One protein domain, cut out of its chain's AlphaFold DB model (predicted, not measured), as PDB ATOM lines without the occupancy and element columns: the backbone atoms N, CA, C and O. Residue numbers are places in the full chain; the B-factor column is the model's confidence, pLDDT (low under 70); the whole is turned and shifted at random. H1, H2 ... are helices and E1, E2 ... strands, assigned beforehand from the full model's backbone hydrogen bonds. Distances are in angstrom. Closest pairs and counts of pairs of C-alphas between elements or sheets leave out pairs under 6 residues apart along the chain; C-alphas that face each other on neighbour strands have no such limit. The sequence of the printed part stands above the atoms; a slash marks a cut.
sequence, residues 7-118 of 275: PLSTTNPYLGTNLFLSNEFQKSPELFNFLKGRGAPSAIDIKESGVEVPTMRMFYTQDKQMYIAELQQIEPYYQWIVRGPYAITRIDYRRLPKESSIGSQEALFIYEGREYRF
ATOM      1  N   PRO A   7     -24.468  42.241 254.564       95.12
ATOM      2  CA  PRO A   7     -23.372  43.039 254.022       95.12
ATOM      3  C   PRO A   7     -22.995  42.620 252.600       95.12
ATOM      4  O   PRO A   7     -23.104  41.449 252.228       95.12
ATOM      5  N   LEU A   8     -22.476  43.577 251.835       93.62
ATOM      6  CA  LEU A   8     -21.783  43.321 250.575       93.62
ATOM      7  C   LEU A   8     -20.271  43.257 250.814       93.62
ATOM      8  O   LEU A   8     -19.722  43.999 251.627       93.62
ATOM      9  N   SER A   9     -19.589  42.350 250.117       92.31
ATOM     10  CA  SER A   9     -18.138  42.184 250.236       92.31
ATOM     11  C   SER A   9     -17.385  43.054 249.235       92.31
ATOM     12  O   SER A   9     -17.750  43.148 248.064       92.31
ATOM     13  N   THR A  10     -16.287  43.648 249.685       91.88
ATOM     14  CA  THR A  10     -15.362  44.437 248.854       91.88
ATOM     15  C   THR A  10     -14.219  43.603 248.285       91.88
ATOM     16  O   THR A  10     -13.583  43.994 247.304       91.88
ATOM     17  N   THR A  11     -13.976  42.431 248.874       91.94
ATOM     18  CA  THR A  11     -12.857  41.544 248.537       91.94
ATOM     19  C   THR A  11     -13.295  40.262 247.845       91.94
ATOM     20  O   THR A  11     -12.531  39.716 247.058       91.94
ATOM     21  N   ASN A  12     -14.508  39.776 248.120       93.06
ATOM     22  CA  ASN A  12     -15.007  38.511 247.592       93.06
ATOM     23  C   ASN A  12     -16.267  38.728 246.736       93.06
ATOM     24  O   ASN A  12     -17.351  38.903 247.298       93.06
ATOM     25  N   PRO A  13     -16.166  38.644 245.397       94.19
ATOM     26  CA  PRO A  13     -17.328  38.806 244.531       94.19
ATOM     27  C   PRO A  13     -18.298  37.623 244.579       94.19
ATOM     28  O   PRO A  13     -19.448  37.754 244.165       94.19
ATOM     29  N   TYR A  14     -17.854  36.478 245.101       94.31
ATOM     30  CA  TYR A  14     -18.651  35.263 245.228       94.31
ATOM     31  C   TYR A  14     -19.419  35.185 246.552       94.31
ATOM     32  O   TYR A  14     -20.040  34.161 246.837       94.31
ATOM     33  N   LEU A  15     -19.393  36.245 247.371       94.00
ATOM     34  CA  LEU A  15     -20.283  36.329 248.525       94.00
ATOM     35  C   LEU A  15     -21.739  36.261 248.039       94.00
ATOM     36  O   LEU A  15     -22.103  36.914 247.061       94.00
ATOM     37  N   GLY A  16     -22.586  35.487 248.723       93.94
ATOM     38  CA  GLY A  16     -23.963  35.235 248.281       93.94
ATOM     39  C   GLY A  16     -24.787  36.507 248.034       93.94
ATOM     40  O   GLY A  16     -25.570  36.550 247.089       93.94
ATOM     41  N   THR A  17     -24.571  37.564 248.819       94.81
ATOM     42  CA  THR A  17     -25.196  38.883 248.615       94.81
ATOM     43  C   THR A  17     -24.726  39.570 247.339       94.81
ATOM     44  O   THR A  17     -25.547  40.105 246.597       94.81
ATOM     45  N   ASN A  18     -23.423  39.528 247.055       95.62
ATOM     46  CA  ASN A  18     -22.847  40.085 245.836       95.62
ATOM     47  C   ASN A  18     -23.364  39.331 244.606       95.62
ATOM     48  O   ASN A  18     -23.752  39.966 243.627       95.62
ATOM     49  N   LEU A  19     -23.429  37.997 244.664       96.00
ATOM     50  CA  LEU A  19     -23.970  37.165 243.584       96.00
ATOM     51  C   LEU A  19     -25.460  37.417 243.353       96.00
ATOM     52  O   LEU A  19     -25.882  37.554 242.205       96.00
ATOM     53  N   PHE A  20     -26.242  37.515 244.430       95.94
ATOM     54  CA  PHE A  20     -27.657  37.863 244.354       95.94
ATOM     55  C   PHE A  20     -27.842  39.208 243.652       95.94
ATOM     56  O   PHE A  20     -28.498  39.273 242.615       95.94
ATOM     57  N   LEU A  21     -27.195  40.264 244.157       96.44
ATOM     58  CA  LEU A  21     -27.347  41.600 243.592       96.44
ATOM     59  C   LEU A  21     -26.844  41.659 242.140       96.44
ATOM     60  O   LEU A  21     -27.479  42.306 241.313       96.44
ATOM     61  N   SER A  22     -25.772  40.919 241.817       96.38
ATOM     62  CA  SER A  22     -25.256  40.766 240.448       96.38
ATOM     63  C   SER A  22     -26.285  40.203 239.481       96.38
ATOM     64  O   SER A  22     -26.443  40.713 238.375       96.38
ATOM     65  N   ASN A  23     -27.005  39.167 239.899       96.19
ATOM     66  CA  ASN A  23     -28.062  38.568 239.095       96.19
ATOM     67  C   ASN A  23     -29.252  39.528 238.933       96.19
ATOM     68  O   ASN A  23     -29.807  39.668 237.846       96.19
ATOM     69  N   GLU A  24     -29.618  40.236 240.001       95.88
ATOM     70  CA  GLU A  24     -30.759  41.151 239.972       95.88
ATOM     71  C   GLU A  24     -30.518  42.378 239.088       95.88
ATOM     72  O   GLU A  24     -31.392  42.738 238.297       95.88
ATOM     73  N   PHE A  25     -29.333  42.997 239.132       95.81
ATOM     74  CA  PHE A  25     -29.051  44.127 238.243       95.81
ATOM     75  C   PHE A  25     -28.796  43.701 236.790       95.81
ATOM     76  O   PHE A  25     -28.987  44.506 235.887       95.81
ATOM     77  N   GLN A  26     -28.411  42.445 236.527       94.94
ATOM     78  CA  GLN A  26     -28.350  41.923 235.153       94.94
ATOM     79  C   GLN A  26     -29.738  41.862 234.510       94.94
ATOM     80  O   GLN A  26     -29.878  42.086 233.311       94.94
ATOM     81  N   LYS A  27     -30.762  41.571 235.314       94.81
ATOM     82  CA  LYS A  27     -32.148  41.469 234.850       94.81
ATOM     83  C   LYS A  27     -32.877  42.807 234.847       94.81
ATOM     84  O   LYS A  27     -33.810  42.979 234.072       94.81
ATOM     85  N   SER A  28     -32.462  43.747 235.696       96.38
ATOM     86  CA  SER A  28     -33.086  45.064 235.817       96.38
ATOM     87  C   SER A  28     -32.133  46.189 235.387       96.38
ATOM     88  O   SER A  28     -31.284  46.610 236.180       96.38
ATOM     89  N   PRO A  29     -32.317  46.748 234.173       95.19
ATOM     90  CA  PRO A  29     -31.538  47.890 233.695       95.19
ATOM     91  C   PRO A  29     -31.636  49.118 234.610       95.19
ATOM     92  O   PRO A  29     -30.643  49.812 234.814       95.19
ATOM     93  N   GLU A  30     -32.810  49.365 235.197       95.94
ATOM     94  CA  GLU A  30     -33.033  50.465 236.147       95.94
ATOM     95  C   GLU A  30     -32.170  50.321 237.405       95.94
ATOM     96  O   GLU A  30     -31.474  51.259 237.797       95.94
ATOM     97  N   LEU A  31     -32.129  49.123 238.000       97.06
ATOM     98  CA  LEU A  31     -31.266  48.852 239.149       97.06
ATOM     99  C   LEU A  31     -29.787  48.989 238.788       97.06
ATOM    100  O   LEU A  31     -29.022  49.578 239.550       97.06
ATOM    101  N   PHE A  32     -29.382  48.478 237.623       96.69
ATOM    102  CA  PHE A  32     -28.008  48.613 237.149       96.69
ATOM    103  C   PHE A  32     -27.601  50.079 236.985       96.69
ATOM    104  O   PHE A  32     -26.562  50.495 237.501       96.69
ATOM    105  N   ASN A  33     -28.427  50.878 236.309       96.38
ATOM    106  CA  ASN A  33     -28.172  52.300 236.099       96.38
ATOM    107  C   ASN A  33     -28.145  53.069 237.422       96.38
ATOM    108  O   ASN A  33     -27.280  53.927 237.612       96.38
ATOM    109  N   PHE A  34     -29.032  52.723 238.358       96.69
ATOM    110  CA  PHE A  34     -29.023  53.283 239.702       96.69
ATOM    111  C   PHE A  34     -27.700  52.996 240.423       96.69
ATOM    112  O   PHE A  34     -27.038  53.930 240.872       96.69
ATOM    113  N   LEU A  35     -27.266  51.731 240.478       96.12
ATOM    114  CA  LEU A  35     -26.000  51.344 241.114       96.12
ATOM    115  C   LEU A  35     -24.791  51.982 240.418       96.12
ATOM    116  O   LEU A  35     -23.843  52.392 241.081       96.12
ATOM    117  N   LYS A  36     -24.835  52.131 239.090       94.62
ATOM    118  CA  LYS A  36     -23.800  52.812 238.298       94.62
ATOM    119  C   LYS A  36     -23.689  54.300 238.610       94.62
ATOM    120  O   LYS A  36     -22.577  54.814 238.651       94.62
ATOM    121  N   GLY A  37     -24.809  54.987 238.813       93.38
ATOM    122  CA  GLY A  37     -24.805  56.404 239.179       93.38
ATOM    123  C   GLY A  37     -24.463  56.633 240.650       93.38
ATOM    124  O   GLY A  37     -23.758  57.583 240.982       93.38
ATOM    125  N   ARG A  38     -24.964  55.767 241.536       94.44
ATOM    126  CA  ARG A  38     -24.908  55.970 242.985       94.44
ATOM    127  C   ARG A  38     -23.710  55.319 243.671       94.44
ATOM    128  O   ARG A  38     -23.308  55.799 244.728       94.44
ATOM    129  N   GLY A  39     -23.180  54.238 243.114       94.81
ATOM    130  CA  GLY A  39     -22.270  53.327 243.803       94.81
ATOM    131  C   GLY A  39     -23.001  52.150 244.457       94.81
ATOM    132  O   GLY A  39     -24.230  52.137 244.611       94.81
ATOM    133  N   ALA A  40     -22.228  51.140 244.851       95.44
ATOM    134  CA  ALA A  40     -22.759  49.967 245.536       95.44
ATOM    135  C   ALA A  40     -23.183  50.296 246.980       95.44
ATOM    136  O   ALA A  40     -22.471  51.035 247.661       95.44
ATOM    137  N   PRO A  41     -24.303  49.740 247.478       95.75
ATOM    138  CA  PRO A  41     -24.667  49.895 248.880       95.75
ATOM    139  C   PRO A  41     -23.703  49.127 249.796       95.75
ATOM    140  O   PRO A  41     -23.030  48.189 249.373       95.75
ATOM    141  N   SER A  42     -23.673  49.490 251.078       94.25
ATOM    142  CA  SER A  42     -22.910  48.771 252.111       94.25
ATOM    143  C   SER A  42     -23.570  47.447 252.497       94.25
ATOM    144  O   SER A  42     -22.907  46.453 252.797       94.25
ATOM    145  N   ALA A  43     -24.903  47.434 252.516       95.56
ATOM    146  CA  ALA A  43     -25.704  46.270 252.864       95.56
ATOM    147  C   ALA A  43     -27.053  46.299 252.140       95.56
ATOM    148  O   ALA A  43     -27.553  47.369 251.777       95.56
ATOM    149  N   ILE A  44     -27.661  45.125 251.989       97.00
ATOM    150  CA  ILE A  44     -29.005  44.949 251.440       97.00
ATOM    151  C   ILE A  44     -29.885  44.150 252.405       97.00
ATOM    152  O   ILE A  44     -29.417  43.212 253.035       97.00
ATOM    153  N   ASP A  45     -31.159  44.504 252.533       96.19
ATOM    154  CA  ASP A  45     -32.170  43.732 253.270       96.19
ATOM    155  C   ASP A  45     -33.308  43.374 252.313       96.19
ATOM    156  O   ASP A  45     -33.845  44.252 251.638       96.19
ATOM    157  N   ILE A  46     -33.652  42.091 252.226       95.75
ATOM    158  CA  ILE A  46     -34.637  41.572 251.271       95.75
ATOM    159  C   ILE A  46     -35.872  41.139 252.051       95.75
ATOM    160  O   ILE A  46     -35.814  40.244 252.897       95.75
ATOM    161  N   LYS A  47     -37.006  41.759 251.733       95.00
ATOM    162  CA  LYS A  47     -38.303  41.446 252.323       95.00
ATOM    163  C   LYS A  47     -39.185  40.766 251.296       95.00
ATOM    164  O   LYS A  47     -39.782  41.407 250.433       95.00
ATOM    165  N   GLU A  48     -39.265  39.453 251.439       91.50
ATOM    166  CA  GLU A  48     -40.234  38.598 250.767       91.50
ATOM    167  C   GLU A  48     -41.405  38.361 251.726       91.50
ATOM    168  O   GLU A  48     -41.368  37.473 252.586       91.50
ATOM    169  N   SER A  49     -42.435  39.195 251.625       83.56
ATOM    170  CA  SER A  49     -43.720  38.940 252.277       83.56
ATOM    171  C   SER A  49     -44.616  38.242 251.259       83.56
ATOM    172  O   SER A  49     -44.810  38.764 250.173       83.56
ATOM    173  N   GLY A  50     -45.202  37.085 251.580       83.00
ATOM    174  CA  GLY A  50     -45.968  36.290 250.601       83.00
ATOM    175  C   GLY A  50     -47.208  36.971 249.994       83.00
ATOM    176  O   GLY A  50     -47.759  36.454 249.030       83.00
ATOM    177  N   VAL A  51     -47.648  38.105 250.548       87.38
ATOM    178  CA  VAL A  51     -48.776  38.909 250.039       87.38
ATOM    179  C   VAL A  51     -48.307  40.232 249.428       87.38
ATOM    180  O   VAL A  51     -49.005  40.806 248.598       87.38
ATOM    181  N   GLU A  52     -47.140  40.736 249.833       90.56
ATOM    182  CA  GLU A  52     -46.660  42.045 249.391       90.56
ATOM    183  C   GLU A  52     -45.663  41.879 248.251       90.56
ATOM    184  O   GLU A  52     -45.010  40.847 248.093       90.56
ATOM    185  N   VAL A  53     -45.526  42.932 247.455       93.06
ATOM    186  CA  VAL A  53     -44.497  42.995 246.424       93.06
ATOM    187  C   VAL A  53     -43.119  42.846 247.086       93.06
ATOM    188  O   VAL A  53     -42.857  43.549 248.067       93.06
ATOM    189  N   PRO A  54     -42.229  41.969 246.582       95.50
ATOM    190  CA  PRO A  54     -40.875  41.858 247.108       95.50
ATOM    191  C   PRO A  54     -40.178  43.218 247.125       95.50
ATOM    192  O   PRO A  54     -40.179  43.947 246.128       95.50
ATOM    193  N   THR A  55     -39.580  43.561 248.265       96.38
ATOM    194  CA  THR A  55     -38.831  44.812 248.418       96.38
ATOM    195  C   THR A  55     -37.400  44.543 248.844       96.38
ATOM    196  O   THR A  55     -37.125  43.676 249.673       96.38
ATOM    197  N   MET A  56     -36.475  45.310 248.285       97.38
ATOM    198  CA  MET A  56     -35.056  45.270 248.606       97.38
ATOM    199  C   MET A  56     -34.637  46.641 249.130       97.38
ATOM    200  O   MET A  56     -34.728  47.648 248.434       97.38
ATOM    201  N   ARG A  57     -34.173  46.700 250.374       97.69
ATOM    202  CA  ARG A  57     -33.656  47.921 250.996       97.69
ATOM    203  C   ARG A  57     -32.150  47.959 250.829       97.69
ATOM    204  O   ARG A  57     -31.466  47.027 251.229       97.69
ATOM    205  N   MET A  58     -31.639  49.041 250.266       97.88
ATOM    206  CA  MET A  58     -30.214  49.270 250.037       97.88
ATOM    207  C   MET A  58     -29.722  50.336 251.011       97.88
ATOM    208  O   MET A  58     -30.245  51.451 251.017       97.88
ATOM    209  N   PHE A  59     -28.736  50.003 251.844       96.44
ATOM    210  CA  PHE A  59     -28.211  50.890 252.881       96.44
ATOM    211  C   PHE A  59     -26.880  51.511 252.459       96.44
ATOM    212  O   PHE A  59     -25.934  50.796 252.144       96.44
ATOM    213  N   TYR A  60     -26.803  52.839 252.531       95.00
ATOM    214  CA  TYR A  60     -25.605  53.642 252.299       95.00
ATOM    215  C   TYR A  60     -25.216  54.301 253.626       95.00
ATOM    216  O   TYR A  60     -25.717  55.367 253.997       95.00
ATOM    217  N   THR A  61     -24.377  53.614 254.401       93.00
ATOM    218  CA  THR A  61     -24.010  53.999 255.778       93.00
ATOM    219  C   THR A  61     -23.234  55.309 255.838       93.00
ATOM    220  O   THR A  61     -23.446  56.081 256.777       93.00
ATOM    221  N   GLN A  62     -22.387  55.571 254.838       90.56
ATOM    222  CA  GLN A  62     -21.567  56.781 254.737       90.56
ATOM    223  C   GLN A  62     -22.446  58.040 254.706       90.56
ATOM    224  O   GLN A  62     -22.256  58.952 255.511       90.56
ATOM    225  N   ASP A  63     -23.497  58.023 253.883       92.31
ATOM    226  CA  ASP A  63     -24.451  59.130 253.750       92.31
ATOM    227  C   ASP A  63     -25.613  59.077 254.744       92.31
ATOM    228  O   ASP A  63     -26.424  60.003 254.814       92.31
ATOM    229  N   LYS A  64     -25.721  57.990 255.518       95.00
ATOM    230  CA  LYS A  64     -26.868  57.687 256.393       95.00
ATOM    231  C   LYS A  64     -28.197  57.660 255.625       95.00
ATOM    232  O   LYS A  64     -29.242  58.049 256.158       95.00
ATOM    233  N   GLN A  65     -28.151  57.174 254.387       96.75
ATOM    234  CA  GLN A  65     -29.294  57.074 253.482       96.75
ATOM    235  C   GLN A  65     -29.664  55.615 253.199       96.75
ATOM    236  O   GLN A  65     -28.829  54.714 253.223       96.75
ATOM    237  N   MET A  66     -30.937  55.388 252.903       97.38
ATOM    238  CA  MET A  66     -31.482  54.118 252.448       97.38
ATOM    239  C   MET A  66     -32.320  54.349 251.196       97.38
ATOM    240  O   MET A  66     -33.031  55.348 251.092       97.38
ATOM    241  N   TYR A  67     -32.277  53.395 250.280       98.19
ATOM    242  CA  TYR A  67     -33.154  53.333 249.117       98.19
ATOM    243  C   TYR A  67     -33.980  52.055 249.191       98.19
ATOM    244  O   TYR A  67     -33.540  51.059 249.766       98.19
ATOM    245  N   ILE A  68     -35.189  52.089 248.645       97.94
ATOM    246  CA  ILE A  68     -36.094  50.941 248.606       97.94
ATOM    247  C   ILE A  68     -36.344  50.622 247.141       97.94
ATOM    248  O   ILE A  68     -36.868  51.458 246.413       97.94
ATOM    249  N   ALA A  69     -35.945  49.434 246.715       98.06
ATOM    250  CA  ALA A  69     -36.273  48.885 245.416       98.06
ATOM    251  C   ALA A  69     -37.517  47.996 245.546       98.06
ATOM    252  O   ALA A  69     -37.543  47.085 246.372       98.06
ATOM    253  N   GLU A  70     -38.543  48.265 244.748       97.31
ATOM    254  CA  GLU A  70     -39.772  47.469 244.665       97.31
ATOM    255  C   GLU A  70     -39.769  46.671 243.361       97.31
ATOM    256  O   GLU A  70     -39.451  47.216 242.301       97.31
ATOM    257  N   LEU A  71     -40.111  45.385 243.428       96.31
ATOM    258  CA  LEU A  71     -40.155  44.524 242.252       96.31
ATOM    259  C   LEU A  71     -41.450  44.748 241.458       96.31
ATOM    260  O   LEU A  71     -42.519  44.315 241.872       96.31
ATOM    261  N   GLN A  72     -41.379  45.378 240.289       96.12
ATOM    262  CA  GLN A  72     -42.526  45.496 239.393       96.12
ATOM    263  C   GLN A  72     -42.464  44.429 238.298       96.12
ATOM    264  O   GLN A  72     -41.492  44.350 237.544       96.12
ATOM    265  N   GLN A  73     -43.523  43.630 238.185       91.44
ATOM    266  CA  GLN A  73     -43.711  42.719 237.062       91.44
ATOM    267  C   GLN A  73     -44.267  43.507 235.869       91.44
ATOM    268  O   GLN A  73     -45.344  44.097 235.957       91.44
ATOM    269  N   ILE A  74     -43.515  43.541 234.771       87.06
ATOM    270  CA  ILE A  74     -43.920  44.137 233.495       87.06
ATOM    271  C   ILE A  74     -43.767  43.039 232.457       87.06
ATOM    272  O   ILE A  74     -42.671  42.838 231.941       87.06
ATOM    273  N   GLU A  75     -44.838  42.288 232.199       86.75
ATOM    274  CA  GLU A  75     -44.792  41.137 231.293       86.75
ATOM    275  C   GLU A  75     -44.104  41.493 229.957       86.75
ATOM    276  O   GLU A  75     -44.454  42.508 229.348       86.75
ATOM    277  N   PRO A  76     -43.120  40.693 229.495       88.19
ATOM    278  CA  PRO A  76     -42.687  39.385 230.015       88.19
ATOM    279  C   PRO A  76     -41.515  39.426 231.027       88.19
ATOM    280  O   PRO A  76     -40.952  38.382 231.352       88.19
ATOM    281  N   TYR A  77     -41.119  40.599 231.523       89.88
ATOM    282  CA  TYR A  77     -39.949  40.795 232.384       89.88
ATOM    283  C   TYR A  77     -40.326  41.290 233.791       89.88
ATOM    284  O   TYR A  77     -41.480  41.573 234.115       89.88
ATOM    285  N   TYR A  78     -39.331  41.400 234.663       92.69
ATOM    286  CA  TYR A  78     -39.474  42.106 235.928       92.69
ATOM    287  C   TYR A  78     -38.385  43.160 236.048       92.69
ATOM    288  O   TYR A  78     -37.284  43.001 235.521       92.69
ATOM    289  N   GLN A  79     -38.690  44.237 236.758       96.06
ATOM    290  CA  GLN A  79     -37.743  45.308 237.012       96.06
ATOM    291  C   GLN A  79     -37.827  45.779 238.457       96.06
ATOM    292  O   GLN A  79     -38.894  45.791 239.066       96.06
ATOM    293  N   TRP A  80     -36.693  46.199 238.996       97.19
ATOM    294  CA  TRP A  80     -36.613  46.841 240.294       97.19
ATOM    295  C   TRP A  80     -36.761  48.351 240.118       97.19
ATOM    296  O   TRP A  80     -35.943  48.984 239.452       97.19
ATOM    297  N   ILE A  81     -37.783  48.939 240.738       97.06
ATOM    298  CA  ILE A  81     -37.967  50.393 240.782       97.06
ATOM    299  C   ILE A  81     -37.403  50.922 242.088       97.06
ATOM    300  O   ILE A  81     -37.918  50.617 243.162       97.06
ATOM    301  N   VAL A  82     -36.363  51.746 241.990       97.94
ATOM    302  CA  VAL A  82     -35.679  52.318 243.150       97.94
ATOM    303  C   VAL A  82     -36.329  53.638 243.569       97.94
ATOM    304  O   VAL A  82     -36.472  54.562 242.774       97.94
ATOM    305  N   ARG A  83     -36.687  53.744 244.850       97.81
ATOM    306  CA  ARG A  83     -37.223  54.948 245.496       97.81
ATOM    307  C   ARG A  83     -36.291  55.421 246.610       97.81
ATOM    308  O   ARG A  83     -35.683  54.612 247.313       97.81
ATOM    309  N   GLY A  84     -36.212  56.733 246.806       96.19
ATOM    310  CA  GLY A  84     -35.398  57.360 247.847       96.19
ATOM    311  C   GLY A  84     -34.830  58.715 247.409       96.19
ATOM    312  O   GLY A  84     -35.230  59.226 246.363       96.19
ATOM    313  N   PRO A  85     -33.907  59.300 248.192       97.50
ATOM    314  CA  PRO A  85     -33.334  58.762 249.431       97.50
ATOM    315  C   PRO A  85     -34.289  58.828 250.633       97.50
ATOM    316  O   PRO A  85     -35.061  59.771 250.788       97.50
ATOM    317  N   TYR A  86     -34.163  57.861 251.540       97.81
ATOM    318  CA  TYR A  86     -34.787  57.851 252.865       97.81
ATOM    319  C   TYR A  86     -33.721  57.905 253.963       97.81
ATOM    320  O   TYR A  86     -32.597  57.444 253.773       97.81
ATOM    321  N   ALA A  87     -34.062  58.437 255.135       97.62
ATOM    322  CA  ALA A  87     -33.167  58.393 256.290       97.62
ATOM    323  C   ALA A  87     -33.128  56.979 256.896       97.62
ATOM    324  O   ALA A  87     -34.178  56.364 257.101       97.62
ATOM    325  N   ILE A  88     -31.934  56.475 257.229       96.69
ATOM    326  CA  ILE A  88     -31.798  55.187 257.931       96.69
ATOM    327  C   ILE A  88     -32.388  55.321 259.342       96.69
ATOM    328  O   ILE A  88     -32.024  56.225 260.101       96.69
ATOM    329  N   THR A  89     -33.279  54.403 259.726       96.69
ATOM    330  CA  THR A  89     -33.841  54.412 261.081       96.69
ATOM    331  C   THR A  89     -32.791  53.999 262.113       96.69
ATOM    332  O   THR A  89     -31.863  53.240 261.833       96.69
ATOM    333  N   ARG A  90     -32.947  54.443 263.366       95.62
ATOM    334  CA  ARG A  90     -32.026  54.056 264.450       95.62
ATOM    335  C   ARG A  90     -31.994  52.541 264.686       95.62
ATOM    336  O   ARG A  90     -30.973  52.026 265.136       95.62
ATOM    337  N   ILE A  91     -33.108  51.850 264.437       95.19
ATOM    338  CA  ILE A  91     -33.213  50.396 264.603       95.19
ATOM    339  C   ILE A  91     -32.414  49.702 263.504       95.19
ATOM    340  O   ILE A  91     -31.568  48.869 263.820       95.19
ATOM    341  N   ASP A  92     -32.618  50.099 262.249       94.69
ATOM    342  CA  ASP A  92     -31.898  49.528 261.110       94.69
ATOM    343  C   ASP A  92     -30.396  49.798 261.229       94.69
ATOM    344  O   ASP A  92     -29.591  48.879 261.119       94.69
ATOM    345  N   TYR A  93     -30.013  51.023 261.602       94.12
ATOM    346  CA  TYR A  93     -28.611  51.397 261.790       94.12
ATOM    347  C   TYR A  93     -27.889  50.532 262.833       94.12
ATOM    348  O   TYR A  93     -26.711  50.231 262.688       94.12
ATOM    349  N   ARG A  94     -28.587  50.108 263.896       93.75
ATOM    350  CA  ARG A  94     -28.020  49.215 264.923       93.75
ATOM    351  C   ARG A  94     -27.870  47.771 264.451       93.75
ATOM    352  O   ARG A  94     -27.067  47.049 265.034       93.75
ATOM    353  N   ARG A  95     -28.673  47.349 263.471       93.75
ATOM    354  CA  ARG A  95     -28.628  46.006 262.877       93.75
ATOM    355  C   ARG A  95     -27.581  45.898 261.776       93.75
ATOM    356  O   ARG A  95     -27.160  44.789 261.471       93.75
ATOM    357  N   LEU A  96     -27.174  47.025 261.192       92.69
ATOM    358  CA  LEU A  96     -26.123  47.038 260.186       92.69
ATOM    359  C   LEU A  96     -24.809  46.516 260.785       92.69
ATOM    360  O   LEU A  96     -24.458  46.876 261.917       92.69
ATOM    361  N   PRO A  97     -24.073  45.672 260.043       85.25
ATOM    362  CA  PRO A  97     -22.757  45.230 260.468       85.25
ATOM    363  C   PRO A  97     -21.875  46.461 260.667       85.25
ATOM    364  O   PRO A  97     -21.803  47.338 259.807       85.25
ATOM    365  N   LYS A  98     -21.234  46.556 261.836       82.38
ATOM    366  CA  LYS A  98     -20.307  47.652 262.121       82.38
ATOM    367  C   LYS A  98     -19.160  47.544 261.124       82.38
ATOM    368  O   LYS A  98     -18.389  46.592 261.167       82.38
ATOM    369  N   GLU A  99     -19.071  48.528 260.247       66.75
ATOM    370  CA  GLU A  99     -18.160  48.636 259.099       66.75
ATOM    371  C   GLU A  99     -16.673  48.769 259.485       66.75
ATOM    372  O   GLU A  99     -15.859  49.253 258.709       66.75
ATOM    373  N   SER A 100     -16.287  48.358 260.694       49.94
ATOM    374  CA  SER A 100     -15.038  48.723 261.371       49.94
ATOM    375  C   SER A 100     -13.741  48.201 260.733       49.94
ATOM    376  O   SER A 100     -12.675  48.382 261.311       49.94
ATOM    377  N   SER A 101     -13.788  47.577 259.559       53.00
ATOM    378  CA  SER A 101     -12.594  47.035 258.893       53.00
ATOM    379  C   SER A 101     -12.729  46.822 257.387       53.00
ATOM    380  O   SER A 101     -11.754  46.445 256.735       53.00
ATOM    381  N   ILE A 102     -13.898  47.088 256.806       56.44
ATOM    382  CA  ILE A 102     -14.043  47.099 255.357       56.44
ATOM    383  C   ILE A 102     -13.516  48.467 254.940       56.44
ATOM    384  O   ILE A 102     -14.153  49.485 255.194       56.44
ATOM    385  N   GLY A 103     -12.287  48.510 254.417       59.69
ATOM    386  CA  GLY A 103     -11.703  49.751 253.911       59.69
ATOM    387  C   GLY A 103     -12.663  50.447 252.944       59.69
ATOM    388  O   GLY A 103     -13.594  49.824 252.446       59.69
ATOM    389  N   SER A 104     -12.408  51.719 252.636       67.00
ATOM    390  CA  SER A 104     -13.171  52.560 251.687       67.00
ATOM    391  C   SER A 104     -13.262  52.007 250.244       67.00
ATOM    392  O   SER A 104     -13.507  52.748 249.298       67.00
ATOM    393  N   GLN A 105     -12.978  50.727 250.045       81.50
ATOM    394  CA  GLN A 105     -13.109  50.014 248.797       81.50
ATOM    395  C   GLN A 105     -14.582  49.712 248.531       81.50
ATOM    396  O   GLN A 105     -15.348  49.388 249.431       81.50
ATOM    397  N   GLU A 106     -14.960  49.808 247.269       87.69
ATOM    398  CA  GLU A 106     -16.308  49.504 246.807       87.69
ATOM    399  C   GLU A 106     -16.542  47.993 246.767       87.69
ATOM    400  O   GLU A 106     -15.605  47.203 246.593       87.69
ATOM    401  N   ALA A 107     -17.807  47.589 246.893       90.94
ATOM    402  CA  ALA A 107     -18.191  46.196 246.730       90.94
ATOM    403  C   ALA A 107     -17.802  45.676 245.332       90.94
ATOM    404  O   ALA A 107     -17.913  46.385 244.325       90.94
ATOM    405  N   LEU A 108     -17.314  44.435 245.287       93.94
ATOM    406  CA  LEU A 108     -16.820  43.782 244.076       93.94
ATOM    407  C   LEU A 108     -17.873  42.801 243.554       93.94
ATOM    408  O   LEU A 108     -18.314  41.925 244.289       93.94
ATOM    409  N   PHE A 109     -18.269  42.920 242.296       95.50
ATOM    410  CA  PHE A 109     -19.323  42.114 241.674       95.50
ATOM    411  C   PHE A 109     -18.788  41.339 240.476       95.50
ATOM    412  O   PHE A 109     -17.720  41.657 239.959       95.50
ATOM    413  N   ILE A 110     -19.550  40.348 240.007       95.25
ATOM    414  CA  ILE A 110     -19.305  39.694 238.717       95.25
ATOM    415  C   ILE A 110     -20.412  40.103 237.758       95.25
ATOM    416  O   ILE A 110     -21.587  39.813 237.977       95.25
ATOM    417  N   TYR A 111     -20.024  40.744 236.667       93.81
ATOM    418  CA  TYR A 111     -20.916  41.125 235.586       93.81
ATOM    419  C   TYR A 111     -20.335  40.616 234.272       93.81
ATOM    420  O   TYR A 111     -19.180  40.896 233.960       93.81
ATOM    421  N   GLU A 112     -21.104  39.798 233.549       93.06
ATOM    422  CA  GLU A 112     -20.681  39.208 232.267       93.06
ATOM    423  C   GLU A 112     -19.323  38.474 232.342       93.06
ATOM    424  O   GLU A 112     -18.485  38.547 231.445       93.06
ATOM    425  N   GLY A 113     -19.072  37.780 233.459       93.25
ATOM    426  CA  GLY A 113     -17.826  37.042 233.689       93.25
ATOM    427  C   GLY A 113     -16.612  37.916 234.028       93.25
ATOM    428  O   GLY A 113     -15.500  37.399 234.100       93.25
ATOM    429  N   ARG A 114     -16.803  39.222 234.251       95.94
ATOM    430  CA  ARG A 114     -15.748  40.159 234.650       95.94
ATOM    431  C   ARG A 114     -16.025  40.746 236.023       95.94
ATOM    432  O   ARG A 114     -17.172  40.961 236.406       95.94
ATOM    433  N   GLU A 115     -14.952  41.030 236.744       95.25
ATOM    434  CA  GLU A 115     -15.025  41.780 237.991       95.25
ATOM    435  C   GLU A 115     -15.465  43.222 237.720       95.25
ATOM    436  O   GLU A 115     -14.903  43.915 236.868       95.25
ATOM    437  N   TYR A 116     -16.477  43.676 238.451       95.44
ATOM    438  CA  TYR A 116     -17.071  44.993 238.299       95.44
ATOM    439  C   TYR A 116     -17.180  45.688 239.655       95.44
ATOM    440  O   TYR A 116     -17.627  45.094 240.634       95.44
ATOM    441  N   ARG A 117     -16.780  46.961 239.716       95.06
ATOM    442  CA  ARG A 117     -16.955  47.820 240.893       95.06
ATOM    443  C   ARG A 117     -17.795  49.024 240.510       95.06
ATOM    444  O   ARG A 117     -17.475  49.722 239.547       95.06
ATOM    445  N   PHE A 118     -18.857  49.258 241.269       90.62
ATOM    446  CA  PHE A 118     -19.665  50.460 241.128       90.62
ATOM    447  C   PHE A 118     -18.964  51.604 241.842       90.62
ATOM    448  O   PHE A 118     -19.106  51.762 243.057       90.62
TER     449      PHE A 118
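AT A GLANCE: This is residues 7 to 118 of the 275 residues of an uncharacterized protein of SAR324 cluster bacterium (UniProt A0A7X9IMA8). A strongly twisted sheet of four strands, E1 to E4, has the helices H1 and H2 over one side, and the small hairpin E5 and E6 packs on H1, so that H1 lies between the hairpin and the sheet. The short helix H3 only grazes the sheet, and the long link after it, residues 96 to 107, leads back to the hairpin. The printed part has 112 residues, with three named helices and six named strands in the order H1 H2 E1 E2 E3 E4 H3 E5 E6; both sheets, E1 - E2 - E3 - E4 and E5 - E6, are antiparallel, and the class is mixed, helices and strands. The whole is compact, with a radius of gyration of the C-alphas of 13.8 A and spans of 43 by 36 by 24 A.

IN THESE COORDINATES: H1, residues 16 to 27, begins at C-alpha 16 (-23.963, 35.235, 248.281) and is 16.9 A long. H2 is residues 29 to 38, 14.0 A. E1 is residues 43 to 47, and E2 residues 55 to 60, 16.4 A. E3, residues 65 to 74, is 27.9 A long; E4, residues 77 to 87, is 30.4 A long and ends at C-alpha 87 (-33.167, 58.393, 256.290). H3 is residues 90 to 95. E5 is residues 108 to 111, and E6, residues 114 to 117, ends at C-alpha 117 (-16.955, 47.820, 240.893).

HOW THE PARTS SIT: E1 to E4 form a meander, each strand the antiparallel neighbour of the one before, with N 45 and O 57 at 2.9 A, N 58 and O 67 at 2.8 A, and N 70 and O 81 at 2.9 A. H1 is on this sheet at a height of 7.3 A, two layers, helix on one face of a sheet. H2 is on it too; its closest C-alphas with E4 are those of Leu 31 and Trp 80, 5.8 A. H1, with residues 24 to 26 alone, and H2 touch only at the corner, Phe 25 and Phe 32 having the closest C-alphas, 4.7 A, at a steep tilt of 60 degrees, opposite ways. The closest C-alphas of H1 and E5 are those of Asn 18 and Phe 109, 5.8 A. E5 and E6 are a hairpin, with N 109 and O 116 at 2.8 A. H3 only grazes the sheet, with residues 92 to 93. In H1, H2 and H3 every O i to N i+4 pair is within hydrogen-bond range.

THE WHOLE: The C-alphas farthest apart, those of Glu 75 and Ser 100, are 43.0 A apart. The printed part has no cut. The link from H3 to E5 is long, 12 residues. The mean pLDDT of the printed part is 92.3; residues 99 to 104 are under 70.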